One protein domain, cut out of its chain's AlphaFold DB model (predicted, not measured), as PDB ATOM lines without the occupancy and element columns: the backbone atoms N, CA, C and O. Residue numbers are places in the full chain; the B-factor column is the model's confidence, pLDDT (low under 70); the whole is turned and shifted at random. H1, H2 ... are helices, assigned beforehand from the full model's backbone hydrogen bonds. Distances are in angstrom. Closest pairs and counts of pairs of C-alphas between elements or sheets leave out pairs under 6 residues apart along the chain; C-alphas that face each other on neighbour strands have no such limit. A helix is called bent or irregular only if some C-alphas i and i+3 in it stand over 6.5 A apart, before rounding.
ATOM      1  N   PRO A   4       2.842 -59.510 -24.476       79.00
ATOM      2  CA  PRO A   4       2.357 -58.158 -24.176       79.00
ATOM      3  C   PRO A   4       1.845 -57.989 -22.738       79.00
ATOM      4  O   PRO A   4       2.135 -56.991 -22.094       79.00
ATOM      5  N   THR A   5       1.144 -58.991 -22.186       76.81
ATOM      6  CA  THR A   5       0.626 -58.940 -20.804       76.81
ATOM      7  C   THR A   5       1.752 -58.888 -19.769       76.81
ATOM      8  O   THR A   5       1.659 -58.165 -18.783       76.81
ATOM      9  N   ARG A   6       2.839 -59.641 -19.990       80.19
ATOM     10  CA  ARG A   6       4.003 -59.634 -19.087       80.19
ATOM     11  C   ARG A   6       4.747 -58.300 -19.117       80.19
ATOM     12  O   ARG A   6       5.222 -57.861 -18.076       80.19
ATOM     13  N   GLU A   7       4.857 -57.674 -20.287       82.12
ATOM     14  CA  GLU A   7       5.504 -56.363 -20.416       82.12
ATOM     15  C   GLU A   7       4.635 -55.241 -19.835       82.12
ATOM     16  O   GLU A   7       5.153 -54.391 -19.115       82.12
ATOM     17  N   LEU A   8       3.310 -55.303 -20.015       80.25
ATOM     18  CA  LEU A   8       2.378 -54.370 -19.378       80.25
ATOM     19  C   LEU A   8       2.473 -54.422 -17.843       80.25
ATOM     20  O   LEU A   8       2.552 -53.380 -17.199       80.25
ATOM     21  N   ILE A   9       2.558 -55.622 -17.254       80.50
ATOM     22  CA  ILE A   9       2.767 -55.801 -15.805       80.50
ATOM     23  C   ILE A   9       4.054 -55.118 -15.336       80.50
ATOM     24  O   ILE A   9       4.046 -54.398 -14.341       80.50
ATOM     25  N   LYS A  10       5.161 -55.292 -16.066       82.12
ATOM     26  CA  LYS A  10       6.436 -54.652 -15.707       82.12
ATOM     27  C   LYS A  10       6.345 -53.131 -15.756       82.12
ATOM     28  O   LYS A  10       6.930 -52.470 -14.896       82.12
ATOM     29  N   ILE A  11       5.631 -52.582 -16.740       83.50
ATOM     30  CA  ILE A  11       5.403 -51.137 -16.835       83.50
ATOM     31  C   ILE A  11       4.617 -50.657 -15.614       83.50
ATOM     32  O   ILE A  11       5.063 -49.737 -14.930       83.50
ATOM     33  N   VAL A  12       3.513 -51.333 -15.293       78.88
ATOM     34  CA  VAL A  12       2.621 -50.979 -14.180       78.88
ATOM     35  C   VAL A  12       3.269 -51.149 -12.808       78.88
ATOM     36  O   VAL A  12       2.933 -50.395 -11.913       78.88
ATOM     37  N   GLU A  13       4.180 -52.104 -12.608       76.81
ATOM     38  CA  GLU A  13       4.801 -52.325 -11.292       76.81
ATOM     39  C   GLU A  13       6.076 -51.503 -11.078       76.81
ATOM     40  O   GLU A  13       6.366 -51.064  -9.962       76.81
ATOM     41  N   LYS A  14       6.885 -51.329 -12.129       78.38
ATOM     42  CA  LYS A  14       8.247 -50.785 -11.995       78.38
ATOM     43  C   LYS A  14       8.422 -49.419 -12.636       78.38
ATOM     44  O   LYS A  14       9.226 -48.639 -12.135       78.38
ATOM     45  N   ARG A  15       7.677 -49.120 -13.702       81.56
ATOM     46  CA  ARG A  15       7.929 -47.957 -14.569       81.56
ATOM     47  C   ARG A  15       6.762 -46.965 -14.638       81.56
ATOM     48  O   ARG A  15       6.846 -46.022 -15.411       81.56
ATOM     49  N   ALA A  16       5.706 -47.101 -13.828       72.69
ATOM     50  CA  ALA A  16       4.481 -46.301 -13.987       72.69
ATOM     51  C   ALA A  16       4.679 -44.773 -13.942       72.69
ATOM     52  O   ALA A  16       3.915 -44.039 -14.561       72.69
ATOM     53  N   GLY A  17       5.699 -44.292 -13.222       72.88
ATOM     54  CA  GLY A  17       6.022 -42.864 -13.120       72.88
ATOM     55  C   GLY A  17       7.013 -42.344 -14.170       72.88
ATOM     56  O   GLY A  17       7.318 -41.151 -14.168       72.88
ATOM     57  N   GLU A  18       7.556 -43.209 -15.032       83.81
ATOM     58  CA  GLU A  18       8.520 -42.817 -16.065       83.81
ATOM     59  C   GLU A  18       7.850 -42.045 -17.210       83.81
ATOM     60  O   GLU A  18       6.672 -42.236 -17.524       83.81
ATOM     61  N   GLN A  19       8.622 -41.174 -17.867       73.88
ATOM     62  CA  GLN A  19       8.187 -40.547 -19.113       73.88
ATOM     63  C   GLN A  19       7.886 -41.636 -20.153       73.88
ATOM     64  O   GLN A  19       8.678 -42.552 -20.342       73.88
ATOM     65  N   ASN A  20       6.737 -41.517 -20.823       79.25
ATOM     66  CA  ASN A  20       6.242 -42.415 -21.880       79.25
ATOM     67  C   ASN A  20       5.742 -43.799 -21.437       79.25
ATOM     68  O   ASN A  20       5.263 -44.554 -22.283       79.25
ATOM     69  N   ALA A  21       5.742 -44.117 -20.138       80.12
ATOM     70  CA  ALA A  21       5.215 -45.390 -19.633       80.12
ATOM     71  C   ALA A  21       3.751 -45.645 -20.047       80.12
ATOM     72  O   ALA A  21       3.381 -46.766 -20.389       80.12
ATOM     73  N   TRP A  22       2.926 -44.597 -20.073       76.50
ATOM     74  CA  TRP A  22       1.532 -44.660 -20.524       76.50
ATOM     75  C   TRP A  22       1.397 -44.933 -22.034       76.50
ATOM     76  O   TRP A  22       0.486 -45.653 -22.433       76.50
ATOM     77  N   LEU A  23       2.331 -44.442 -22.858       79.88
ATOM     78  CA  LEU A  23       2.351 -44.638 -24.314       79.88
ATOM     79  C   LEU A  23       2.756 -46.079 -24.674       79.88
ATOM     80  O   LEU A  23       2.137 -46.728 -25.516       79.88
ATOM     81  N   GLU A  24       3.779 -46.601 -23.989       83.31
ATOM     82  CA  GLU A  24       4.199 -48.001 -24.113       83.31
ATOM     83  C   GLU A  24       3.084 -48.949 -23.647       83.31
ATOM     84  O   GLU A  24       2.790 -49.946 -24.311       83.31
ATOM     85  N   ALA A  25       2.419 -48.623 -22.533       80.12
ATOM     86  CA  ALA A  25       1.279 -49.386 -22.041       80.12
ATOM     87  C   ALA A  25       0.144 -49.444 -23.074       80.12
ATOM     88  O   ALA A  25      -0.366 -50.529 -23.352       80.12
ATOM     89  N   GLU A  26      -0.203 -48.315 -23.698       78.38
ATOM     90  CA  GLU A  26      -1.212 -48.258 -24.760       78.38
ATOM     91  C   GLU A  26      -0.847 -49.164 -25.951       78.38
ATOM     92  O   GLU A  26      -1.687 -49.913 -26.459       78.38
ATOM     93  N   GLN A  27       0.424 -49.175 -26.362       82.19
ATOM     94  CA  GLN A  27       0.901 -50.032 -27.448       82.19
ATOM     95  C   GLN A  27       0.765 -51.524 -27.113       82.19
ATOM     96  O   GLN A  27       0.319 -52.307 -27.956       82.19
ATOM     97  N   PHE A  28       1.114 -51.937 -25.892       81.56
ATOM     98  CA  PHE A  28       0.974 -53.336 -25.475       81.56
ATOM     99  C   PHE A  28      -0.487 -53.758 -25.310       81.56
ATOM    100  O   PHE A  28      -0.833 -54.898 -25.628       81.56
ATOM    101  N   ILE A  29      -1.355 -52.844 -24.883       75.38
ATOM    102  CA  ILE A  29      -2.802 -53.068 -24.849       75.38
ATOM    103  C   ILE A  29      -3.335 -53.309 -26.266       75.38
ATOM    104  O   ILE A  29      -4.019 -54.309 -26.487       75.38
ATOM    105  N   ARG A  30      -2.933 -52.496 -27.255       73.94
ATOM    106  CA  ARG A  30      -3.292 -52.707 -28.674       73.94
ATOM    107  C   ARG A  30      -2.786 -54.042 -29.237       73.94
ATOM    108  O   ARG A  30      -3.393 -54.590 -30.150       73.94
ATOM    109  N   GLN A  31      -1.708 -54.594 -28.678       78.06
ATOM    110  CA  GLN A  31      -1.182 -55.925 -29.017       78.06
ATOM    111  C   GLN A  31      -1.893 -57.084 -28.285       78.06
ATOM    112  O   GLN A  31      -1.451 -58.231 -28.380       78.06
ATOM    113  N   GLY A  32      -2.976 -56.817 -27.546       68.75
ATOM    114  CA  GLY A  32      -3.764 -57.840 -26.854       68.75
ATOM    115  C   GLY A  32      -3.247 -58.194 -25.455       68.75
ATOM    116  O   GLY A  32      -3.310 -59.357 -25.042       68.75
ATOM    117  N   ALA A  33      -2.693 -57.228 -24.716       74.00
ATOM    118  CA  ALA A  33      -2.361 -57.425 -23.306       74.00
ATOM    119  C   ALA A  33      -3.629 -57.565 -22.439       74.00
ATOM    120  O   ALA A  33      -4.561 -56.771 -22.539       74.00
ATOM    121  N   ASN A  34      -3.655 -58.564 -21.552       68.75
ATOM    122  CA  ASN A  34      -4.772 -58.778 -20.636       68.75
ATOM    123  C   ASN A  34      -4.628 -57.896 -19.388       68.75
ATOM    124  O   ASN A  34      -3.841 -58.203 -18.495       68.75
ATOM    125  N   ILE A  35      -5.444 -56.846 -19.307       68.75
ATOM    126  CA  ILE A  35      -5.454 -55.850 -18.222       68.75
ATOM    127  C   ILE A  35      -5.980 -56.435 -16.892       68.75
ATOM    128  O   ILE A  35      -5.666 -55.932 -15.813       68.75
ATOM    129  N   LYS A  36      -6.754 -57.531 -16.947       60.44
ATOM    130  CA  LYS A  36      -7.285 -58.241 -15.768       60.44
ATOM    131  C   LYS A  36      -6.288 -59.239 -15.166       60.44
ATOM    132  O   LYS A  36      -6.581 -59.808 -14.117       60.44
ATOM    133  N   ALA A  37      -5.138 -59.485 -15.802       62.81
ATOM    134  CA  ALA A  37      -4.133 -60.383 -15.240       62.81
ATOM    135  C   ALA A  37      -3.607 -59.798 -13.918       62.81
ATOM    136  O   ALA A  37      -3.039 -58.708 -13.894       62.81
ATOM    137  N   SER A  38      -3.857 -60.504 -12.814       56.06
ATOM    138  CA  SER A  38      -3.531 -60.019 -11.478       56.06
ATOM    139  C   SER A  38      -2.038 -60.132 -11.190       56.06
ATOM    140  O   SER A  38      -1.377 -61.126 -11.500       56.06
ATOM    141  N   THR A  39      -1.521 -59.100 -10.540       52.91
ATOM    142  CA  THR A  39      -0.218 -59.098  -9.883       52.91
ATOM    143  C   THR A  39      -0.479 -59.226  -8.389       52.91
ATOM    144  O   THR A  39      -1.168 -58.374  -7.834       52.91
ATOM    145  N   ASN A  40      -0.021 -60.320  -7.767       52.44
ATOM    146  CA  ASN A  40      -0.008 -60.588  -6.318       52.44
ATOM    147  C   ASN A  40      -0.930 -59.687  -5.458       52.44
ATOM    148  O   ASN A  40      -0.448 -58.810  -4.748       52.44
ATOM    149  N   GLN A  41      -2.241 -59.981  -5.488       46.22
ATOM    150  CA  GLN A  41      -3.320 -59.389  -4.666       46.22
ATOM    151  C   GLN A  41      -4.031 -58.108  -5.176       46.22
ATOM    152  O   GLN A  41      -4.655 -57.417  -4.376       46.22
ATOM    153  N   GLY A  42      -4.048 -57.803  -6.483       55.94
ATOM    154  CA  GLY A  42      -4.938 -56.750  -7.017       55.94
ATOM    155  C   GLY A  42      -5.018 -56.650  -8.545       55.94
ATOM    156  O   GLY A  42      -4.289 -57.340  -9.262       55.94
ATOM    157  N   SER A  43      -5.916 -55.794  -9.056       67.38
ATOM    158  CA  SER A  43      -5.978 -55.447 -10.490       67.38
ATOM    159  C   SER A  43      -4.809 -54.532 -10.891       67.38
ATOM    160  O   SER A  43      -4.305 -53.779 -10.056       67.38
ATOM    161  N   MET A  44      -4.392 -54.526 -12.167       71.06
ATOM    162  CA  MET A  44      -3.327 -53.618 -12.645       71.06
ATOM    163  C   MET A  44      -3.641 -52.140 -12.353       71.06
ATOM    164  O   MET A  44      -2.745 -51.352 -12.066       71.06
ATOM    165  N   ILE A  45      -4.927 -51.772 -12.342       72.19
ATOM    166  CA  ILE A  45      -5.398 -50.433 -11.964       72.19
ATOM    167  C   ILE A  45      -5.123 -50.156 -10.477       72.19
ATOM    168  O   ILE A  45      -4.650 -49.076 -10.133       72.19
ATOM    169  N   GLN A  46      -5.372 -51.120  -9.585       71.31
ATOM    170  CA  GLN A  46      -5.072 -50.975  -8.154       71.31
ATOM    171  C   GLN A  46      -3.566 -50.888  -7.888       71.31
ATOM    172  O   GLN A  46      -3.148 -50.096  -7.043       71.31
ATOM    173  N   ALA A  47      -2.755 -51.643  -8.632       73.94
ATOM    174  CA  ALA A  47      -1.297 -51.553  -8.562       73.94
ATOM    175  C   ALA A  47      -0.796 -50.166  -9.009       73.94
ATOM    176  O   ALA A  47      -0.014 -49.539  -8.291       73.94
ATOM    177  N   ALA A  48      -1.324 -49.641 -10.118       76.81
ATOM    178  CA  ALA A  48      -1.002 -48.299 -10.601       76.81
ATOM    179  C   ALA A  48      -1.442 -47.198  -9.614       76.81
ATOM    180  O   ALA A  48      -0.676 -46.274  -9.351       76.81
ATOM    181  N   ILE A  49      -2.626 -47.316  -8.993       78.38
ATOM    182  CA  ILE A  49      -3.101 -46.388  -7.946       78.38
ATOM    183  C   ILE A  49      -2.217 -46.461  -6.694       78.38
ATOM    184  O   ILE A  49      -1.883 -45.437  -6.101       78.38
ATOM    185  N   ALA A  50      -1.818 -47.663  -6.271       79.56
ATOM    186  CA  ALA A  50      -0.904 -47.822  -5.144       79.56
ATOM    187  C   ALA A  50       0.460 -47.180  -5.440       79.56
ATOM    188  O   ALA A  50       1.077 -46.599  -4.543       79.56
ATOM    189  N   GLN A  51       0.919 -47.243  -6.691       78.38
ATOM    190  CA  GLN A  51       2.149 -46.589  -7.114       78.38
ATOM    191  C   GLN A  51       1.995 -45.068  -7.217       78.38
ATOM    192  O   GLN A  51       2.882 -44.369  -6.736       78.38
ATOM    193  N   GLU A  52       0.874 -44.548  -7.723       84.06
ATOM    194  CA  GLU A  52       0.557 -43.110  -7.708       84.06
ATOM    195  C   GLU A  52       0.622 -42.556  -6.282       84.06
ATOM    196  O   GLU A  52       1.390 -41.630  -6.028       84.06
ATOM    197  N   LYS A  53      -0.055 -43.202  -5.321       82.62
ATOM    198  CA  LYS A  53      -0.028 -42.798  -3.905       82.62
ATOM    199  C   LYS A  53       1.383 -42.808  -3.309       82.62
ATOM    200  O   LYS A  53       1.726 -41.918  -2.535       82.62
ATOM    201  N   ARG A  54       2.215 -43.793  -3.675       80.94
ATOM    202  CA  ARG A  54       3.625 -43.871  -3.244       80.94
ATOM    203  C   ARG A  54       4.483 -42.777  -3.885       80.94
ATOM    204  O   ARG A  54       5.325 -42.201  -3.206       80.94
ATOM    205  N   GLN A  55       4.284 -42.488  -5.171       78.75
ATOM    206  CA  GLN A  55       5.073 -41.506  -5.924       78.75
ATOM    207  C   GLN A  55       4.659 -40.064  -5.612       78.75
ATOM    208  O   GLN A  55       5.512 -39.181  -5.642       78.75
ATOM    209  N   ARG A  56       3.398 -39.821  -5.235       79.56
ATOM    210  CA  ARG A  56       2.880 -38.497  -4.851       79.56
ATOM    211  C   ARG A  56       3.593 -37.901  -3.639       79.56
ATOM    212  O   ARG A  56       3.725 -36.687  -3.547       79.56
ATOM    213  N   LEU A  57       4.090 -38.758  -2.746       73.81
ATOM    214  CA  LEU A  57       4.890 -38.371  -1.581       73.81
ATOM    215  C   LEU A  57       6.368 -38.098  -1.917       73.81
ATOM    216  O   LEU A  57       7.082 -37.557  -1.082       73.81
ATOM    217  N   ILE A  58       6.836 -38.483  -3.111       74.88
ATOM    218  CA  ILE A  58       8.255 -38.449  -3.497       74.88
ATOM    219  C   ILE A  58       8.502 -37.388  -4.580       74.88
ATOM    220  O   ILE A  58       9.356 -36.523  -4.409       74.88
ATOM    221  N   LEU A  59       7.772 -37.441  -5.701       75.81
ATOM    222  CA  LEU A  59       7.909 -36.534  -6.847       75.81
ATOM    223  C   LEU A  59       6.538 -36.323  -7.533       75.81
ATOM    224  O   LEU A  59       6.044 -37.253  -8.175       75.81
ATOM    225  N   PRO A  60       5.941 -35.112  -7.485       76.50
ATOM    226  CA  PRO A  60       4.597 -34.841  -8.019       76.50
ATOM    227  C   PRO A  60       4.418 -35.186  -9.505       76.50
ATOM    228  O   PRO A  60       3.438 -35.816  -9.881       76.50
ATOM    229  N   TRP A  61       5.408 -34.878 -10.349       77.19
ATOM    230  CA  TRP A  61       5.336 -35.154 -11.790       77.19
ATOM    231  C   TRP A  61       5.310 -36.658 -12.124       77.19
ATOM    232  O   TRP A  61       4.754 -37.063 -13.144       77.19
ATOM    233  N   LYS A  62       5.883 -37.517 -11.265       78.81
ATOM    234  CA  LYS A  62       5.781 -38.978 -11.420       78.81
ATOM    235  C   LYS A  62       4.379 -39.472 -11.082       78.81
ATOM    236  O   LYS A  62       3.922 -40.430 -11.700       78.81
ATOM    237  N   ALA A  63       3.705 -38.828 -10.131       78.62
ATOM    238  CA  ALA A  63       2.304 -39.105  -9.836       78.62
ATOM    239  C   ALA A  63       1.407 -38.703 -11.015       78.62
ATOM    240  O   ALA A  63       0.555 -39.498 -11.393       78.62
ATOM    241  N   ASP A  64       1.669 -37.573 -11.680       79.81
ATOM    242  CA  ASP A  64       0.943 -37.181 -12.902       79.81
ATOM    243  C   ASP A  64       1.119 -38.195 -14.046       79.81
ATOM    244  O   ASP A  64       0.157 -38.543 -14.730       79.81
ATOM    245  N   ASN A  65       2.326 -38.742 -14.228       80.19
ATOM    246  CA  ASN A  65       2.554 -39.827 -15.190       80.19
ATOM    247  C   ASN A  65       1.811 -41.116 -14.801       80.19
ATOM    248  O   ASN A  65       1.243 -41.778 -15.671       80.19
ATOM    249  N   CYS A  66       1.758 -41.441 -13.504       79.62
ATOM    250  CA  CYS A  66       0.952 -42.557 -13.011       79.62
ATOM    251  C   CYS A  66      -0.544 -42.307 -13.248       79.62
ATOM    252  O   CYS A  66      -1.244 -43.234 -13.635       79.62
ATOM    253  N   LEU A  67      -1.037 -41.075 -13.070       76.75
ATOM    254  CA  LEU A  67      -2.426 -40.699 -13.354       76.75
ATOM    255  C   LEU A  67      -2.765 -40.887 -14.837       76.75
ATOM    256  O   LEU A  67      -3.778 -41.513 -15.137       76.75
ATOM    257  N   ARG A  68      -1.886 -40.464 -15.757       77.06
ATOM    258  CA  ARG A  68      -2.051 -40.715 -17.204       77.06
ATOM    259  C   ARG A  68      -2.066 -42.206 -17.536       77.06
ATOM    260  O   ARG A  68      -2.879 -42.657 -18.334       77.06
ATOM    261  N   LEU A  69      -1.192 -42.996 -16.908       78.88
ATOM    262  CA  LEU A  69      -1.193 -44.450 -17.078       78.88
ATOM    263  C   LEU A  69      -2.482 -45.085 -16.532       78.88
ATOM    264  O   LEU A  69      -3.053 -45.962 -17.178       78.88
ATOM    265  N   ILE A  70      -2.955 -44.644 -15.363       73.81
ATOM    266  CA  ILE A  70      -4.227 -45.084 -14.774       73.81
ATOM    267  C   ILE A  70      -5.382 -44.760 -15.722       73.81
ATOM    268  O   ILE A  70      -6.258 -45.601 -15.906       73.81
ATOM    269  N   GLU A  71      -5.375 -43.584 -16.344       71.31
ATOM    270  CA  GLU A  71      -6.384 -43.164 -17.317       71.31
ATOM    271  C   GLU A  71      -6.383 -44.057 -18.567       71.31
ATOM    272  O   GLU A  71      -7.435 -44.571 -18.943       71.31
ATOM    273  N   VAL A  72      -5.209 -44.358 -19.138       74.94
ATOM    274  CA  VAL A  72      -5.066 -45.302 -20.266       74.94
ATOM    275  C   VAL A  72      -5.569 -46.702 -19.899       74.94
ATOM    276  O   VAL A  72      -6.300 -47.324 -20.677       74.94
ATOM    277  N   LEU A  73      -5.218 -47.207 -18.712       71.62
ATOM    278  CA  LEU A  73      -5.659 -48.523 -18.237       71.62
ATOM    279  C   LEU A  73      -7.170 -48.565 -17.990       71.62
ATOM    280  O   LEU A  73      -7.812 -49.549 -18.356       71.62
ATOM    281  N   ARG A  74      -7.739 -47.505 -17.400       70.31
ATOM    282  CA  ARG A  74      -9.186 -47.369 -17.180       70.31
ATOM    283  C   ARG A  74      -9.935 -47.333 -18.505       70.31
ATOM    284  O   ARG A  74     -10.813 -48.169 -18.689       70.31
ATOM    285  N   ARG A  75      -9.530 -46.471 -19.442       67.38
ATOM    286  CA  ARG A  75     -10.129 -46.356 -20.781       67.38
ATOM    287  C   ARG A  75     -10.083 -47.675 -21.549       67.38
ATOM    288  O   ARG A  75     -11.090 -48.168 -22.035       67.38
ATOM    289  N   SER A  76      -8.931 -48.330 -21.552       71.12
ATOM    290  CA  SER A  76      -8.790 -49.628 -22.215       71.12
ATOM    291  C   SER A  76      -9.629 -50.724 -21.547       71.12
ATOM    292  O   SER A  76     -10.141 -51.621 -22.218       71.12
ATOM    293  N   SER A  77      -9.781 -50.672 -20.218       67.62
ATOM    294  CA  SER A  77     -10.638 -51.606 -19.483       67.62
ATOM    295  C   SER A  77     -12.129 -51.358 -19.727       67.62
ATOM    296  O   SER A  77     -12.871 -52.334 -19.838       67.62
ATOM    297  N   SER A  78     -12.555 -50.095 -19.869       65.75
ATOM    298  CA  SER A  78     -13.926 -49.751 -20.244       65.75
ATOM    299  C   SER A  78     -14.226 -50.152 -21.683       65.75
ATOM    300  O   SER A  78     -15.283 -50.719 -21.913       65.75
ATOM    301  N   ASP A  79     -13.291 -49.976 -22.621       66.56
ATOM    302  CA  ASP A  79     -13.475 -50.352 -24.030       66.56
ATOM    303  C   ASP A  79     -13.595 -51.871 -24.212       66.56
ATOM    304  O   ASP A  79     -14.458 -52.355 -24.944       66.56
ATOM    305  N   LEU A  80     -12.764 -52.646 -23.503       66.75
ATOM    306  CA  LEU A  80     -12.843 -54.111 -23.494       66.75
ATOM    307  C   LEU A  80     -14.154 -54.605 -22.873       66.75
ATOM    308  O   LEU A  80     -14.771 -55.526 -23.404       66.75
ATOM    309  N   LEU A  81     -14.574 -53.999 -21.760       65.75
ATOM    310  CA  LEU A  81     -15.827 -54.342 -21.093       65.75
ATOM    311  C   LEU A  81     -17.035 -53.947 -21.955       65.75
ATOM    312  O   LEU A  81     -17.948 -54.746 -22.110       65.75
ATOM    313  N   ALA A  82     -17.012 -52.772 -22.584       64.62
ATOM    314  CA  ALA A  82     -18.032 -52.312 -23.522       64.62
ATOM    315  C   ALA A  82     -18.135 -53.232 -24.749       64.62
ATOM    316  O   ALA A  82     -19.234 -53.593 -25.161       64.62
ATOM    317  N   ALA A  83     -17.001 -53.657 -25.317       65.44
ATOM    318  CA  ALA A  83     -16.967 -54.609 -26.426       65.44
ATOM    319  C   ALA A  83     -17.526 -55.985 -26.030       65.44
ATOM    320  O   ALA A  83     -18.247 -56.589 -26.822       65.44
ATOM    321  N   GLN A  84     -17.233 -56.446 -24.810       66.25
ATOM    322  CA  GLN A  84     -17.786 -57.684 -24.260       66.25
ATOM    323  C   GLN A  84     -19.303 -57.566 -24.030       66.25
ATOM    324  O   GLN A  84     -20.069 -58.424 -24.447       66.25
ATOM    325  N   ILE A  85     -19.767 -56.459 -23.458       67.19
ATOM    326  CA  ILE A  85     -21.196 -56.179 -23.266       67.19
ATOM    327  C   ILE A  85     -21.943 -56.135 -24.613       67.19
ATOM    328  O   ILE A  85     -23.068 -56.628 -24.721       67.19
ATOM    329  N   LEU A  86     -21.317 -55.582 -25.658       66.31
ATOM    330  CA  LEU A  86     -21.861 -55.570 -27.020       66.31
ATOM    331  C   LEU A  86     -21.858 -56.956 -27.684       66.31
ATOM    332  O   LEU A  86     -22.727 -57.206 -28.518       66.31
ATOM    333  N   SER A  87     -20.910 -57.845 -27.355       66.12
ATOM    334  CA  SER A  87     -20.912 -59.233 -27.844       66.12
ATOM    335  C   SER A  87     -21.895 -60.123 -27.088       66.12
ATOM    336  O   SER A  87     -22.508 -61.003 -27.691       66.12
ATOM    337  N   ASP A  88     -22.090 -59.860 -25.796       63.53
ATOM    338  CA  ASP A  88     -22.854 -60.697 -24.866       63.53
ATOM    339  C   ASP A  88     -24.327 -60.246 -24.763       63.53
ATOM    340  O   ASP A  88     -24.990 -60.437 -23.747       63.53
ATOM    341  N   ASN A  89     -24.871 -59.654 -25.835       60.19
ATOM    342  CA  ASN A  89     -26.272 -59.223 -25.947       60.19
ATOM    343  C   ASN A  89     -26.730 -58.227 -24.858       60.19
ATOM    344  O   ASN A  89     -27.838 -58.345 -24.329       60.19
ATOM    345  N   GLY A  90     -25.915 -57.215 -24.545       59.72
ATOM    346  CA  GLY A  90     -26.272 -56.143 -23.606       59.72
ATOM    347  C   GLY A  90     -25.793 -56.357 -22.170       59.72
ATOM    348  O   GLY A  90     -26.069 -55.500 -21.330       59.72
ATOM    349  N   GLY A  91     -25.048 -57.442 -21.913       62.25
ATOM    350  CA  GLY A  91     -24.363 -57.725 -20.646       62.25
ATOM    351  C   GLY A  91     -25.294 -57.908 -19.443       62.25
ATOM    352  O   GLY A  91     -26.504 -57.651 -19.500       62.25
ATOM    353  N   ASP A  92     -24.737 -58.354 -18.318       64.06
ATOM    354  CA  ASP A  92     -25.472 -58.382 -17.047       64.06
ATOM    355  C   ASP A  92     -25.460 -57.000 -16.357       64.06
ATOM    356  O   ASP A  92     -24.574 -56.167 -16.570       64.06
ATOM    357  N   VAL A  93     -26.434 -56.754 -15.478       63.22
ATOM    358  CA  VAL A  93     -26.581 -55.517 -14.689       63.22
ATOM    359  C   VAL A  93     -25.300 -55.201 -13.906       63.22
ATOM    360  O   VAL A  93     -24.912 -54.038 -13.766       63.22
ATOM    361  N   ASN A  94     -24.614 -56.249 -13.445       65.50
ATOM    362  CA  ASN A  94     -23.356 -56.167 -12.711       65.50
ATOM    363  C   ASN A  94     -22.179 -55.702 -13.581       65.50
ATOM    364  O   ASN A  94     -21.347 -54.920 -13.121       65.50
ATOM    365  N   GLU A  95     -22.112 -56.142 -14.838       65.94
ATOM    366  CA  GLU A  95     -21.068 -55.727 -15.787       65.94
ATOM    367  C   GLU A  95     -21.257 -54.261 -16.183       65.94
ATOM    368  O   GLU A  95     -20.295 -53.492 -16.228       65.94
ATOM    369  N   MET A  96     -22.512 -53.839 -16.349       65.06
ATOM    370  CA  MET A  96     -22.866 -52.439 -16.579       65.06
ATOM    371  C   MET A  96     -22.552 -51.545 -15.371       65.06
ATOM    372  O   MET A  96     -22.004 -50.456 -15.542       65.06
ATOM    373  N   HIS A  97     -22.815 -52.004 -14.141       67.25
ATOM    374  CA  HIS A  97     -22.399 -51.287 -12.927       67.25
ATOM    375  C   HIS A  97     -20.887 -51.085 -12.868       67.25
ATOM    376  O   HIS A  97     -20.424 -49.997 -12.525       67.25
ATOM    377  N   GLN A  98     -20.115 -52.116 -13.215       66.88
ATOM    378  CA  GLN A  98     -18.659 -52.016 -13.259       66.88
ATOM    379  C   GLN A  98     -18.203 -50.996 -14.308       66.88
ATOM    380  O   GLN A  98     -17.306 -50.205 -14.023       66.88
ATOM    381  N   LEU A  99     -18.845 -50.949 -15.479       66.44
ATOM    382  CA  LEU A  99     -18.527 -49.977 -16.529       66.44
ATOM    383  C   LEU A  99     -18.785 -48.528 -16.086       66.44
ATOM    384  O   LEU A  99     -17.919 -47.672 -16.265       66.44
ATOM    385  N   VAL A 100     -19.931 -48.265 -15.452       63.56
ATOM    386  CA  VAL A 100     -20.278 -46.933 -14.919       63.56
ATOM    387  C   VAL A 100     -19.333 -46.524 -13.776       63.56
ATOM    388  O   VAL A 100     -18.877 -45.382 -13.723       63.56
ATOM    389  N   GLN A 101     -18.962 -47.457 -12.890       64.69
ATOM    390  CA  GLN A 101     -18.030 -47.193 -11.781       64.69
ATOM    391  C   GLN A 101     -16.590 -46.912 -12.226       64.69
ATOM    392  O   GLN A 101     -15.852 -46.237 -11.503       64.69
ATOM    393  N   LEU A 102     -16.170 -47.401 -13.396       60.31
ATOM    394  CA  LEU A 102     -14.812 -47.196 -13.909       60.31
ATOM    395  C   LEU A 102     -14.526 -45.744 -14.345       60.31
ATOM    396  O   LEU A 102     -13.393 -45.456 -14.735       60.31
ATOM    397  N   GLN A 103     -15.495 -44.823 -14.202       53.66
ATOM    398  CA  GLN A 103     -15.365 -43.389 -14.506       53.66
ATOM    399  C   GLN A 103     -14.787 -43.135 -15.907       53.66
ATOM    400  O   GLN A 103     -13.956 -42.244 -16.087       53.66
ATOM    401  N   ALA A 104     -15.195 -43.927 -16.906       51.38
ATOM    402  CA  ALA A 104     -14.911 -43.602 -18.300       51.38
ATOM    403  C   ALA A 104     -15.502 -42.214 -18.568       51.38
ATOM    404  O   ALA A 104     -16.684 -42.004 -18.293       51.38
ATOM    405  N   SER A 105     -14.672 -41.259 -19.000       46.75
ATOM    406  CA  SER A 105     -15.064 -39.856 -19.117       46.75
ATOM    407  C   SER A 105     -16.390 -39.760 -19.870       46.75
ATOM    408  O   SER A 105     -16.470 -40.108 -21.048       46.75
ATOM    409  N   CYS A 106     -17.436 -39.317 -19.180       45.38
ATOM    410  CA  CYS A 106     -18.818 -39.318 -19.657       45.38
ATOM    411  C   CYS A 106     -19.069 -38.383 -20.856       45.38
ATOM    412  O   CYS A 106     -20.162 -38.361 -21.410       45.38
ATOM    413  N   TYR A 107     -18.035 -37.669 -21.306       47.47
ATOM    414  CA  TYR A 107     -18.040 -36.779 -22.459       47.47
ATOM    415  C   TYR A 107     -17.035 -37.196 -23.519       47.47
ATOM    416  O   TYR A 107     -16.151 -36.427 -23.885       47.47
ATOM    417  N   GLN A 108     -17.179 -38.397 -24.061       45.56
ATOM    418  CA  GLN A 108     -16.605 -38.665 -25.368       45.56
ATOM    419  C   GLN A 108     -17.625 -39.430 -26.195       45.56
ATOM    420  O   GLN A 108     -18.049 -40.529 -25.856       45.56
ATOM    421  N   THR A 109     -17.973 -38.832 -27.327       43.09
ATOM    422  CA  THR A 109     -18.613 -39.406 -28.516       43.09
ATOM    423  C   THR A 109     -17.830 -40.589 -29.118       43.09
ATOM    424  O   THR A 109     -18.018 -40.961 -30.275       43.09
ATOM    425  N   GLU A 110     -16.933 -41.187 -28.339       52.50
ATOM    426  CA  GLU A 110     -16.245 -42.418 -28.643       52.50
ATOM    427  C   GLU A 110     -17.200 -43.590 -28.449       52.50
ATOM    428  O   GLU A 110     -18.032 -43.617 -27.541       52.50
ATOM    429  N   LYS A 111     -17.054 -44.585 -29.321       52.12
ATOM    430  CA  LYS A 111     -17.930 -45.754 -29.460       52.12
ATOM    431  C   LYS A 111     -18.203 -46.527 -28.150       52.12
ATOM    432  O   LYS A 111     -19.138 -47.318 -28.109       52.12
ATOM    433  N   TYR A 112     -17.409 -46.311 -27.098       53.59
ATOM    434  CA  TYR A 112     -17.370 -47.141 -25.890       53.59
ATOM    435  C   TYR A 112     -17.581 -46.392 -24.552       53.59
ATOM    436  O   TYR A 112     -17.487 -47.015 -23.496       53.59
ATOM    437  N   GLY A 113     -17.918 -45.092 -24.555       62.41
ATOM    438  CA  GLY A 113     -18.396 -44.395 -23.340       62.41
ATOM    439  C   GLY A 113     -19.829 -44.814 -22.947       62.41
ATOM    440  O   GLY A 113     -20.524 -45.360 -23.798       62.41
ATOM    441  N   PRO A 114     -20.341 -44.550 -21.724       63.22
ATOM    442  CA  PRO A 114     -21.667 -45.028 -21.284       63.22
ATOM    443  C   PRO A 114     -22.830 -44.649 -22.222       63.22
ATOM    444  O   PRO A 114     -23.662 -45.489 -22.561       63.22
ATOM    445  N   LEU A 115     -22.855 -43.402 -22.705       64.94
ATOM    446  CA  LEU A 115     -23.857 -42.912 -23.661       64.94
ATOM    447  C   LEU A 115     -23.575 -43.341 -25.113       64.94
ATOM    448  O   LEU A 115     -24.511 -43.592 -25.869       64.94
ATOM    449  N   GLY A 116     -22.304 -43.473 -25.506       67.06
ATOM    450  CA  GLY A 116     -21.919 -44.018 -26.816       67.06
ATOM    451  C   GLY A 116     -22.279 -45.501 -26.950       67.06
ATOM    452  O   GLY A 116     -22.832 -45.922 -27.964       67.06
ATOM    453  N   LEU A 117     -22.069 -46.264 -25.877       69.50
ATOM    454  CA  LEU A 117     -22.486 -47.651 -25.710       69.50
ATOM    455  C   LEU A 117     -24.009 -47.774 -25.771       69.50
ATOM    456  O   LEU A 117     -24.507 -48.654 -26.464       69.50
ATOM    457  N   LEU A 118     -24.752 -46.878 -25.105       74.19
ATOM    458  CA  LEU A 118     -26.211 -46.810 -25.236       74.19
ATOM    459  C   LEU A 118     -26.629 -46.588 -26.699       74.19
ATOM    460  O   LEU A 118     -27.497 -47.303 -27.195       74.19
ATOM    461  N   GLY A 119     -25.983 -45.660 -27.409       72.12
ATOM    462  CA  GLY A 119     -26.224 -45.429 -28.836       72.12
ATOM    463  C   GLY A 119     -25.958 -46.665 -29.703       72.12
ATOM    464  O   GLY A 119     -26.787 -47.022 -30.536       72.12
ATOM    465  N   GLU A 120     -24.840 -47.363 -29.489       72.50
ATOM    466  CA  GLU A 120     -24.509 -48.598 -30.216       72.50
ATOM    467  C   GLU A 120     -25.447 -49.764 -29.866       72.50
ATOM    468  O   GLU A 120     -25.856 -50.500 -30.763       72.50
ATOM    469  N   LEU A 121     -25.858 -49.907 -28.602       74.19
ATOM    470  CA  LEU A 121     -26.861 -50.895 -28.185       74.19
ATOM    471  C   LEU A 121     -28.205 -50.648 -28.876       74.19
ATOM    472  O   LEU A 121     -28.831 -51.586 -29.365       74.19
ATOM    473  N   LEU A 122     -28.626 -49.385 -28.967       74.62
ATOM    474  CA  LEU A 122     -29.875 -49.005 -29.627       74.62
ATOM    475  C   LEU A 122     -29.816 -49.166 -31.155       74.62
ATOM    476  O   LEU A 122     -30.863 -49.357 -31.769       74.62
ATOM    477  N   LYS A 123     -28.626 -49.165 -31.772       74.81
ATOM    478  CA  LYS A 123     -28.435 -49.459 -33.208       74.81
ATOM    479  C   LYS A 123     -28.522 -50.942 -33.556       74.81
ATOM    480  O   LYS A 123     -28.734 -51.288 -34.717       74.81
ATOM    481  N   GLN A 124     -28.306 -51.838 -32.595       73.38
ATOM    482  CA  GLN A 124     -28.298 -53.269 -32.876       73.38
ATOM    483  C   GLN A 124     -29.725 -53.824 -33.001       73.38
ATOM    484  O   GLN A 124     -30.422 -54.034 -32.014       73.38
ATOM    485  N   ASP A 125     -30.117 -54.213 -34.216       62.69
ATOM    486  CA  ASP A 125     -31.390 -54.914 -34.485       62.69
ATOM    487  C   ASP A 125     -31.430 -56.360 -33.950       62.69
ATOM    488  O   ASP A 125     -32.430 -57.079 -34.067       62.69
ATOM    489  N   LYS A 126     -30.318 -56.862 -33.407       58.66
ATOM    490  CA  LYS A 126     -30.205 -58.254 -32.955       58.66
ATOM    491  C   LYS A 126     -30.669 -58.449 -31.511       58.66
ATOM    492  O   LYS A 126     -31.214 -59.516 -31.231       58.66
ATOM    493  N   VAL A 127     -30.561 -57.427 -30.662       61.75
ATOM    494  CA  VAL A 127     -30.645 -57.540 -29.197       61.75
ATOM    495  C   VAL A 127     -31.857 -56.781 -28.650       61.75
ATOM    496  O   VAL A 127     -32.159 -55.680 -29.100       61.75
ATOM    497  N   SER A 128     -32.561 -57.360 -27.673       67.81
ATOM    498  CA  SER A 128     -33.583 -56.644 -26.900       67.81
ATOM    499  C   SER A 128     -32.908 -55.788 -25.828       67.81
ATOM    500  O   SER A 128     -32.320 -56.324 -24.886       67.81
ATOM    501  N   VAL A 129     -32.991 -54.467 -25.959       71.25
ATOM    502  CA  VAL A 129     -32.437 -53.533 -24.972       71.25
ATOM    503  C   VAL A 129     -33.277 -53.595 -23.693       71.25
ATOM    504  O   VAL A 129     -34.488 -53.380 -23.734       71.25
ATOM    505  N   ARG A 130     -32.646 -53.917 -22.556       74.25
ATOM    506  CA  ARG A 130     -33.332 -54.028 -21.261       74.25
ATOM    507  C   ARG A 130     -33.459 -52.667 -20.567       74.25
ATOM    508  O   ARG A 130     -32.535 -51.858 -20.595       74.25
ATOM    509  N   LEU A 131     -34.597 -52.434 -19.913       78.50
ATOM    510  CA  LEU A 131     -34.903 -51.171 -19.233       78.50
ATOM    511  C   LEU A 131     -33.985 -50.882 -18.041       78.50
ATOM    512  O   LEU A 131     -33.559 -49.746 -17.861       78.50
ATOM    513  N   ASP A 132     -33.678 -51.897 -17.240       75.62
ATOM    514  CA  ASP A 132     -32.787 -51.808 -16.077       75.62
ATOM    515  C   ASP A 132     -31.393 -51.288 -16.460       75.62
ATOM    516  O   ASP A 132     -30.867 -50.379 -15.820       75.62
ATOM    517  N   VAL A 133     -30.835 -51.791 -17.560       74.00
ATOM    518  CA  VAL A 133     -29.551 -51.357 -18.118       74.00
ATOM    519  C   VAL A 133     -29.598 -49.893 -18.561       74.00
ATOM    520  O   VAL A 133     -28.715 -49.112 -18.203       74.00
ATOM    521  N   VAL A 134     -30.646 -49.490 -19.285       76.75
ATOM    522  CA  VAL A 134     -30.813 -48.099 -19.738       76.75
ATOM    523  C   VAL A 134     -30.974 -47.150 -18.548       76.75
ATOM    524  O   VAL A 134     -30.327 -46.105 -18.504       76.75
ATOM    525  N   GLN A 135     -31.778 -47.524 -17.551       77.56
ATOM    526  CA  GLN A 135     -31.955 -46.736 -16.330       77.56
ATOM    527  C   GLN A 135     -30.645 -46.557 -15.567       77.56
ATOM    528  O   GLN A 135     -30.414 -45.491 -15.007       77.56
ATOM    529  N   LEU A 136     -29.782 -47.571 -15.544       74.00
ATOM    530  CA  LEU A 136     -28.491 -47.485 -14.868       74.00
ATOM    531  C   LEU A 136     -27.493 -46.599 -15.594       74.00
ATOM    532  O   LEU A 136     -26.796 -45.829 -14.939       74.00
ATOM    533  N   ILE A 137     -27.458 -46.661 -16.925       72.50
ATOM    534  CA  ILE A 137     -26.614 -45.773 -17.730       72.50
ATOM    535  C   ILE A 137     -27.059 -44.317 -17.545       72.50
ATOM    536  O   ILE A 137     -26.228 -43.448 -17.301       72.50
ATOM    537  N   VAL A 138     -28.369 -44.055 -17.609       73.38
ATOM    538  CA  VAL A 138     -28.906 -42.688 -17.529       73.38
ATOM    539  C   VAL A 138     -28.870 -42.125 -16.101       73.38
ATOM    540  O   VAL A 138     -28.565 -40.952 -15.925       73.38
ATOM    541  N   LYS A 139     -29.144 -42.924 -15.060       72.19
ATOM    542  CA  LYS A 139     -29.075 -42.457 -13.657       72.19
ATOM    543  C   LYS A 139     -27.656 -42.411 -13.099       72.19
ATOM    544  O   LYS A 139     -27.403 -41.657 -12.162       72.19
ATOM    545  N   GLY A 140     -26.762 -43.254 -13.612       62.84
ATOM    546  CA  GLY A 140     -25.385 -43.374 -13.138       62.84
ATOM    547  C   GLY A 140     -24.474 -42.224 -13.564       62.84
ATOM    548  O   GLY A 140     -23.413 -42.048 -12.969       62.84
ATOM    549  N   ASP A 141     -24.889 -41.430 -14.553       62.94
ATOM    550  CA  ASP A 141     -24.153 -40.267 -15.033       62.94
ATOM    551  C   ASP A 141     -24.925 -38.966 -14.716       62.94
ATOM    552  O   ASP A 141     -26.016 -38.747 -15.251       62.94
ATOM    553  N   PRO A 142     -24.373 -38.071 -13.869       56.62
ATOM    554  CA  PRO A 142     -24.976 -36.774 -13.549       56.62
ATOM    555  C   PRO A 142     -25.286 -35.909 -14.780       56.62
ATOM    556  O   PRO A 142     -26.172 -35.057 -14.720       56.62
ATOM    557  N   TYR A 143     -24.578 -36.135 -15.892       55.81
ATOM    558  CA  TYR A 143     -24.710 -35.386 -17.141       55.81
ATOM    559  C   TYR A 143     -25.430 -36.168 -18.248       55.81
ATOM    560  O   TYR A 143     -25.598 -35.637 -19.350       55.81
ATOM    561  N   ALA A 144     -25.933 -37.378 -17.960       62.12
ATOM    562  CA  ALA A 144     -26.582 -38.250 -18.943       62.12
ATOM    563  C   ALA A 144     -27.666 -37.529 -19.749       62.12
ATOM    564  O   ALA A 144     -27.792 -37.718 -20.954       62.12
ATOM    565  N   LYS A 145     -28.422 -36.656 -19.079       63.22
ATOM    566  CA  LYS A 145     -29.512 -35.869 -19.662       63.22
ATOM    567  C   LYS A 145     -29.049 -34.950 -20.793       63.22
ATOM    568  O   LYS A 145     -29.709 -34.885 -21.821       63.22
ATOM    569  N   HIS A 146     -27.888 -34.310 -20.648       60.81
ATOM    570  CA  HIS A 146     -27.315 -33.468 -21.703       60.81
ATOM    571  C   HIS A 146     -26.883 -34.340 -22.891       60.81
ATOM    572  O   HIS A 146     -27.158 -34.024 -24.051       60.81
ATOM    573  N   GLY A 147     -26.285 -35.495 -22.593       63.16
ATOM    574  CA  GLY A 147     -25.846 -36.469 -23.585       63.16
ATOM    575  C   GLY A 147     -26.964 -37.227 -24.309       63.16
ATOM    576  O   GLY A 147     -26.751 -37.655 -25.439       63.16
ATOM    577  N   LEU A 148     -28.179 -37.320 -23.755       69.75
ATOM    578  CA  LEU A 148     -29.353 -37.852 -24.473       69.75
ATOM    579  C   LEU A 148     -29.714 -37.013 -25.708       69.75
ATOM    580  O   LEU A 148     -30.317 -37.528 -26.652       69.75
ATOM    581  N   THR A 149     -29.328 -35.736 -25.710       64.25
ATOM    582  CA  THR A 149     -29.479 -34.851 -26.866       64.25
ATOM    583  C   THR A 149     -28.361 -35.039 -27.894       64.25
ATOM    584  O   THR A 149     -28.506 -34.590 -29.027       64.25
ATOM    585  N   ALA A 150     -27.258 -35.712 -27.553       65.81
ATOM    586  CA  ALA A 150     -26.170 -35.933 -28.494       65.81
ATOM    587  C   ALA A 150     -26.650 -36.738 -29.709       65.81
ATOM    588  O   ALA A 150     -27.482 -37.643 -29.601       65.81
ATOM    589  N   ILE A 151     -26.107 -36.378 -30.868       62.75
ATOM    590  CA  ILE A 151     -26.424 -37.003 -32.144       62.75
ATOM    591  C   ILE A 151     -25.244 -37.824 -32.644       62.75
ATOM    592  O   ILE A 151     -24.083 -37.475 -32.418       62.75
ATOM    593  N   ASP A 152     -25.544 -38.911 -33.341       63.84
ATOM    594  CA  ASP A 152     -24.530 -39.710 -34.015       63.84
ATOM    595  C   ASP A 152     -24.161 -39.143 -35.405       63.84
ATOM    596  O   ASP A 152     -24.650 -38.095 -35.833       63.84
ATOM    597  N   ALA A 153     -23.298 -39.849 -36.147       58.91
ATOM    598  CA  ALA A 153     -22.876 -39.454 -37.496       58.91
ATOM    599  C   ALA A 153     -24.029 -39.363 -38.524       58.91
ATOM    600  O   ALA A 153     -23.840 -38.787 -39.593       58.91
ATOM    601  N   GLN A 154     -25.207 -39.919 -38.218       58.88
ATOM    602  CA  GLN A 154     -26.420 -39.846 -39.041       58.88
ATOM    603  C   GLN A 154     -27.439 -38.831 -38.493       58.88
ATOM    604  O   GLN A 154     -28.585 -38.807 -38.940       58.88
ATOM    605  N   GLN A 155     -27.028 -37.985 -37.544       65.50
ATOM    606  CA  GLN A 155     -27.870 -37.016 -36.840       65.50
ATOM    607  C   GLN A 155     -29.031 -37.627 -36.036       65.50
ATOM    608  O   GLN A 155     -30.069 -36.993 -35.841       65.50
ATOM    609  N   GLN A 156     -28.871 -38.857 -35.543       66.69
ATOM    610  CA  GLN A 156     -29.879 -39.531 -34.727       66.69
ATOM    611  C   GLN A 156     -29.559 -39.394 -33.234       66.69
ATOM    612  O   GLN A 156     -28.421 -39.601 -32.820       66.69
ATOM    613  N   THR A 157     -30.566 -39.050 -32.424       75.31
ATOM    614  CA  THR A 157     -30.474 -39.046 -30.957       75.31
ATOM    615  C   THR A 157     -30.688 -40.456 -30.405       75.31
ATOM    616  O   THR A 157     -31.238 -41.329 -31.078       75.31
ATOM    617  N   CYS A 158     -30.336 -40.687 -29.135       75.06
ATOM    618  CA  CYS A 158     -30.652 -41.959 -28.467       75.06
ATOM    619  C   CYS A 158     -32.159 -42.273 -28.517       75.06
ATOM    620  O   CYS A 158     -32.560 -43.417 -28.716       75.06
ATOM    621  N   LEU A 159     -33.013 -41.251 -28.411       77.19
ATOM    622  CA  LEU A 159     -34.462 -41.407 -28.507       77.19
ATOM    623  C   LEU A 159     -34.920 -41.826 -29.914       77.19
ATOM    624  O   LEU A 159     -35.799 -42.680 -30.035       77.19
ATOM    625  N   SER A 160     -34.349 -41.252 -30.980       74.56
ATOM    626  CA  SER A 160     -34.723 -41.641 -32.346       74.56
ATOM    627  C   SER A 160     -34.219 -43.041 -32.695       74.56
ATOM    628  O   SER A 160     -34.964 -43.816 -33.293       74.56
ATOM    629  N   LEU A 161     -33.016 -43.409 -32.242       78.38
ATOM    630  CA  LEU A 161     -32.494 -44.774 -32.342       78.38
ATOM    631  C   LEU A 161     -33.413 -45.779 -31.635       78.38
ATOM    632  O   LEU A 161     -33.792 -46.791 -32.224       78.38
ATOM    633  N   ALA A 162     -33.852 -45.465 -30.413       78.69
ATOM    634  CA  ALA A 162     -34.773 -46.310 -29.657       78.69
ATOM    635  C   ALA A 162     -36.135 -46.481 -30.350       78.69
ATOM    636  O   ALA A 162     -36.675 -47.584 -30.354       78.69
ATOM    637  N   LYS A 163     -36.681 -45.417 -30.958       80.25
ATOM    638  CA  LYS A 163     -37.954 -45.466 -31.706       80.25
ATOM    639  C   LYS A 163     -37.849 -46.257 -33.013       80.25
ATOM    640  O   LYS A 163     -38.816 -46.904 -33.409       80.25
ATOM    641  N   ASN A 164     -36.697 -46.202 -33.680       78.19
ATOM    642  CA  ASN A 164     -36.474 -46.879 -34.959       78.19
ATOM    643  C   ASN A 164     -36.138 -48.372 -34.799       78.19
ATOM    644  O   ASN A 164     -36.345 -49.149 -35.733       78.19
ATOM    645  N   ASN A 165     -35.655 -48.791 -33.626       78.69
ATOM    646  CA  ASN A 165     -35.306 -50.181 -33.353       78.69
ATOM    647  C   ASN A 165     -36.549 -51.023 -33.007       78.69
ATOM    648  O   ASN A 165     -37.164 -50.872 -31.950       78.69
ATOM    649  N   ARG A 166     -36.884 -51.985 -33.878       71.12
ATOM    650  CA  ARG A 166     -38.070 -52.858 -33.741       71.12
ATOM    651  C   ARG A 166     -38.042 -53.786 -32.522       71.12
ATOM    652  O   ARG A 166     -39.087 -54.325 -32.164       71.12
ATOM    653  N   LYS A 167     -36.871 -54.021 -31.924       72.69
ATOM    654  CA  LYS A 167     -36.693 -54.876 -30.737       72.69
ATOM    655  C   LYS A 167     -36.560 -54.090 -29.432       72.69
ATOM    656  O   LYS A 167     -36.425 -54.708 -28.374       72.69
ATOM    657  N   CYS A 168     -36.595 -52.760 -29.489       79.31
ATOM    658  CA  CYS A 168     -36.620 -51.925 -28.295       79.31
ATOM    659  C   CYS A 168     -37.993 -52.038 -27.613       79.31
ATOM    660  O   CYS A 168     -39.030 -51.994 -28.281       79.31
ATOM    661  N   SER A 169     -38.023 -52.220 -26.289       79.25
ATOM    662  CA  SER A 169     -39.292 -52.280 -25.561       79.25
ATOM    663  C   SER A 169     -39.939 -50.895 -25.484       79.25
ATOM    664  O   SER A 169     -39.255 -49.868 -25.446       79.25
ATOM    665  N   LYS A 170     -41.276 -50.857 -25.420       81.44
ATOM    666  CA  LYS A 170     -42.014 -49.598 -25.223       81.44
ATOM    667  C   LYS A 170     -41.576 -48.885 -23.943       81.44
ATOM    668  O   LYS A 170     -41.384 -47.677 -23.975       81.44
ATOM    669  N   ASP A 171     -41.304 -49.640 -22.881       81.69
ATOM    670  CA  ASP A 171     -40.875 -49.092 -21.592       81.69
ATOM    671  C   ASP A 171     -39.533 -48.345 -21.681       81.69
ATOM    672  O   ASP A 171     -39.342 -47.327 -21.019       81.69
ATOM    673  N   VAL A 172     -38.595 -48.814 -22.520       81.44
ATOM    674  CA  VAL A 172     -37.316 -48.120 -22.763       81.44
ATOM    675  C   VAL A 172     -37.549 -46.806 -23.501       81.44
ATOM    676  O   VAL A 172     -36.978 -45.783 -23.123       81.44
ATOM    677  N   VAL A 173     -38.402 -46.815 -24.530       81.06
ATOM    678  CA  VAL A 173     -38.747 -45.602 -25.285       81.06
ATOM    679  C   VAL A 173     -39.456 -44.590 -24.386       81.06
ATOM    680  O   VAL A 173     -39.105 -43.412 -24.421       81.06
ATOM    681  N   GLU A 174     -40.402 -45.029 -23.554       83.50
ATOM    682  CA  GLU A 174     -41.111 -44.169 -22.598       83.50
ATOM    683  C   GLU A 174     -40.172 -43.591 -21.534       83.50
ATOM    684  O   GLU A 174     -40.246 -42.400 -21.231       83.50
ATOM    685  N   TYR A 175     -39.246 -44.396 -21.003       84.31
ATOM    686  CA  TYR A 175     -38.252 -43.918 -20.044       84.31
ATOM    687  C   TYR A 175     -37.321 -42.864 -20.659       84.31
ATOM    688  O   TYR A 175     -37.144 -41.790 -20.081       84.31
ATOM    689  N   LEU A 176     -36.770 -43.136 -21.846       78.88
ATOM    690  CA  LEU A 176     -35.901 -42.190 -22.551       78.88
ATOM    691  C   LEU A 176     -36.650 -40.917 -22.949       78.88
ATOM    692  O   LEU A 176     -36.097 -39.832 -22.800       78.88
ATOM    693  N   GLN A 177     -37.902 -41.029 -23.403       77.88
ATOM    694  CA  GLN A 177     -38.752 -39.874 -23.696       77.88
ATOM    695  C   GLN A 177     -38.963 -39.027 -22.437       77.88
ATOM    696  O   GLN A 177     -38.773 -37.820 -22.488       77.88
ATOM    697  N   ARG A 178     -39.274 -39.647 -21.292       79.19
ATOM    698  CA  ARG A 178     -39.471 -38.932 -20.024       79.19
ATOM    699  C   ARG A 178     -38.212 -38.196 -19.565       79.19
ATOM    700  O   ARG A 178     -38.300 -37.046 -19.147       79.19
ATOM    701  N   GLU A 179     -37.050 -38.846 -19.603       79.25
ATOM    702  CA  GLU A 179     -35.785 -38.206 -19.209       79.25
ATOM    703  C   GLU A 179     -35.391 -37.079 -20.167       79.25
ATOM    704  O   GLU A 179     -34.905 -36.043 -19.716       79.25
ATOM    705  N   PHE A 180     -35.646 -37.264 -21.463       75.12
ATOM    706  CA  PHE A 180     -35.411 -36.261 -22.496       75.12
ATOM    707  C   PHE A 180     -36.333 -35.045 -22.352       75.12
ATOM    708  O   PHE A 180     -35.883 -33.907 -22.459       75.12
ATOM    709  N   ASP A 181     -37.604 -35.277 -22.035       72.25
ATOM    710  CA  ASP A 181     -38.570 -34.222 -21.756       72.25
ATOM    711  C   ASP A 181     -38.092 -33.393 -20.548       72.25
ATOM    712  O   ASP A 181     -37.939 -32.177 -20.640       72.25
ATOM    713  N   MET A 182     -37.718 -34.030 -19.434       73.44
ATOM    714  CA  MET A 182     -37.317 -33.335 -18.200       73.44
ATOM    715  C   MET A 182     -36.037 -32.474 -18.295       73.44
ATOM    716  O   MET A 182     -35.685 -31.827 -17.305       73.44
ATOM    717  N   ILE A 183     -35.340 -32.437 -19.434       76.88
ATOM    718  CA  ILE A 183     -34.127 -31.625 -19.636       76.88
ATOM    719  C   ILE A 183     -34.412 -30.135 -19.412       76.88
ATOM    720  O   ILE A 183     -33.660 -29.462 -18.706       76.88
ATOM    721  N   LEU A 184     -35.531 -29.621 -19.934       76.62
ATOM    722  CA  LEU A 184     -35.849 -28.190 -19.848       76.62
ATOM    723  C   LEU A 184     -36.204 -27.723 -18.427       76.62
ATOM    724  O   LEU A 184     -36.058 -26.541 -18.124       76.62
ATOM    725  N   ASN A 185     -36.582 -28.635 -17.525       74.56
ATOM    726  CA  ASN A 185     -36.823 -28.307 -16.114       74.56
ATOM    727  C   ASN A 185     -35.532 -28.015 -15.337       74.56
ATOM    728  O   ASN A 185     -35.591 -27.478 -14.234       74.56
TER     729      ASN A 185
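This is residues 4 to 185 of the 693 residues of the protein "Hypothetical protein" of Rotaria socialis (UniProt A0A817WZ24). One long helix, H4, joins two lobes: its first part completes an up-and-down bundle with H1, H2 and H3, and its far part reaches into a second lobe of shorter helices, H5 to H10. In that second lobe H7 lies in the middle, with H5, H6 and H10 round it, and H9 packs on H6 and H10. The printed part has 182 residues with ten named helices, H1 to H10 in chain order, and no named strand; its class is all helix. It is compact, with a radius of gyration of the C-alphas of 18.5 A, but elongated in outline, spanning 54 by 34 by 29 A.

H4, residues 60 to 87, is the longest helix at 40.5 A, from C-alpha 60 at (4.597, -34.841, -8.019) to C-alpha 87 at (-20.912, -59.233, -27.844). Before it come H1, residues 4 to 15, 15.1 A long; H2, residues 21 to 30; and H3, residues 44 to 56, 18.1 A long. After it come H5, residues 93 to 101; H6, residues 114 to 123; H7, residues 131 to 140; H8, residues 144 to 147; and H9, residues 158 to 164. H10, residues 170 to 185, is 23.7 A long and ends with C-alpha 185 at (-36.823, -28.307, -16.114); it is only just irregular, C-alphas 181 and 184 being 6.9 A apart.

H1 to H4 form an up-and-down bundle, each helix running against the one before it. H4 touches H3 with residues 62 to 74 alone, closest at the C-alphas of Glu 52 and Ala 63, 4.9 A; they are a hairpin at a shallow tilt of 15 degrees. H4 touches H2 with residues 65 to 76 alone, closest at the C-alphas of Trp 22 and Leu 69, 4.4 A. With residues 78 to 85 alone H4 touches H5, closest at the C-alphas of Ser 78 and Leu 99, 5.9 A. The hub is H7, which touches H5, H6, H8 and H10; it touches H8 only at the corner, and only just, with 3 pairs of C-alphas within 8 A. H6 and H9 touch, the same way at a shallow tilt of 10 degrees, closest at the C-alphas of Leu 122 and Ala 162, 5.6 A. H1 and H10 are apart. Every O i to N i+4 pair is within hydrogen-bond range in H1 to H7 and H9; H10 has 9 of 12, and H8 is too short for one.

The C-alphas farthest apart, those of Ile 58 and Arg 166, are 57.2 A apart. The printed part has no cut. The links H2 to H3 and H5 to H6 are long. Mean pLDDT of the printed part is 70.7, and 74 residues are under 70, among them 77 to 117 and 140 to 156.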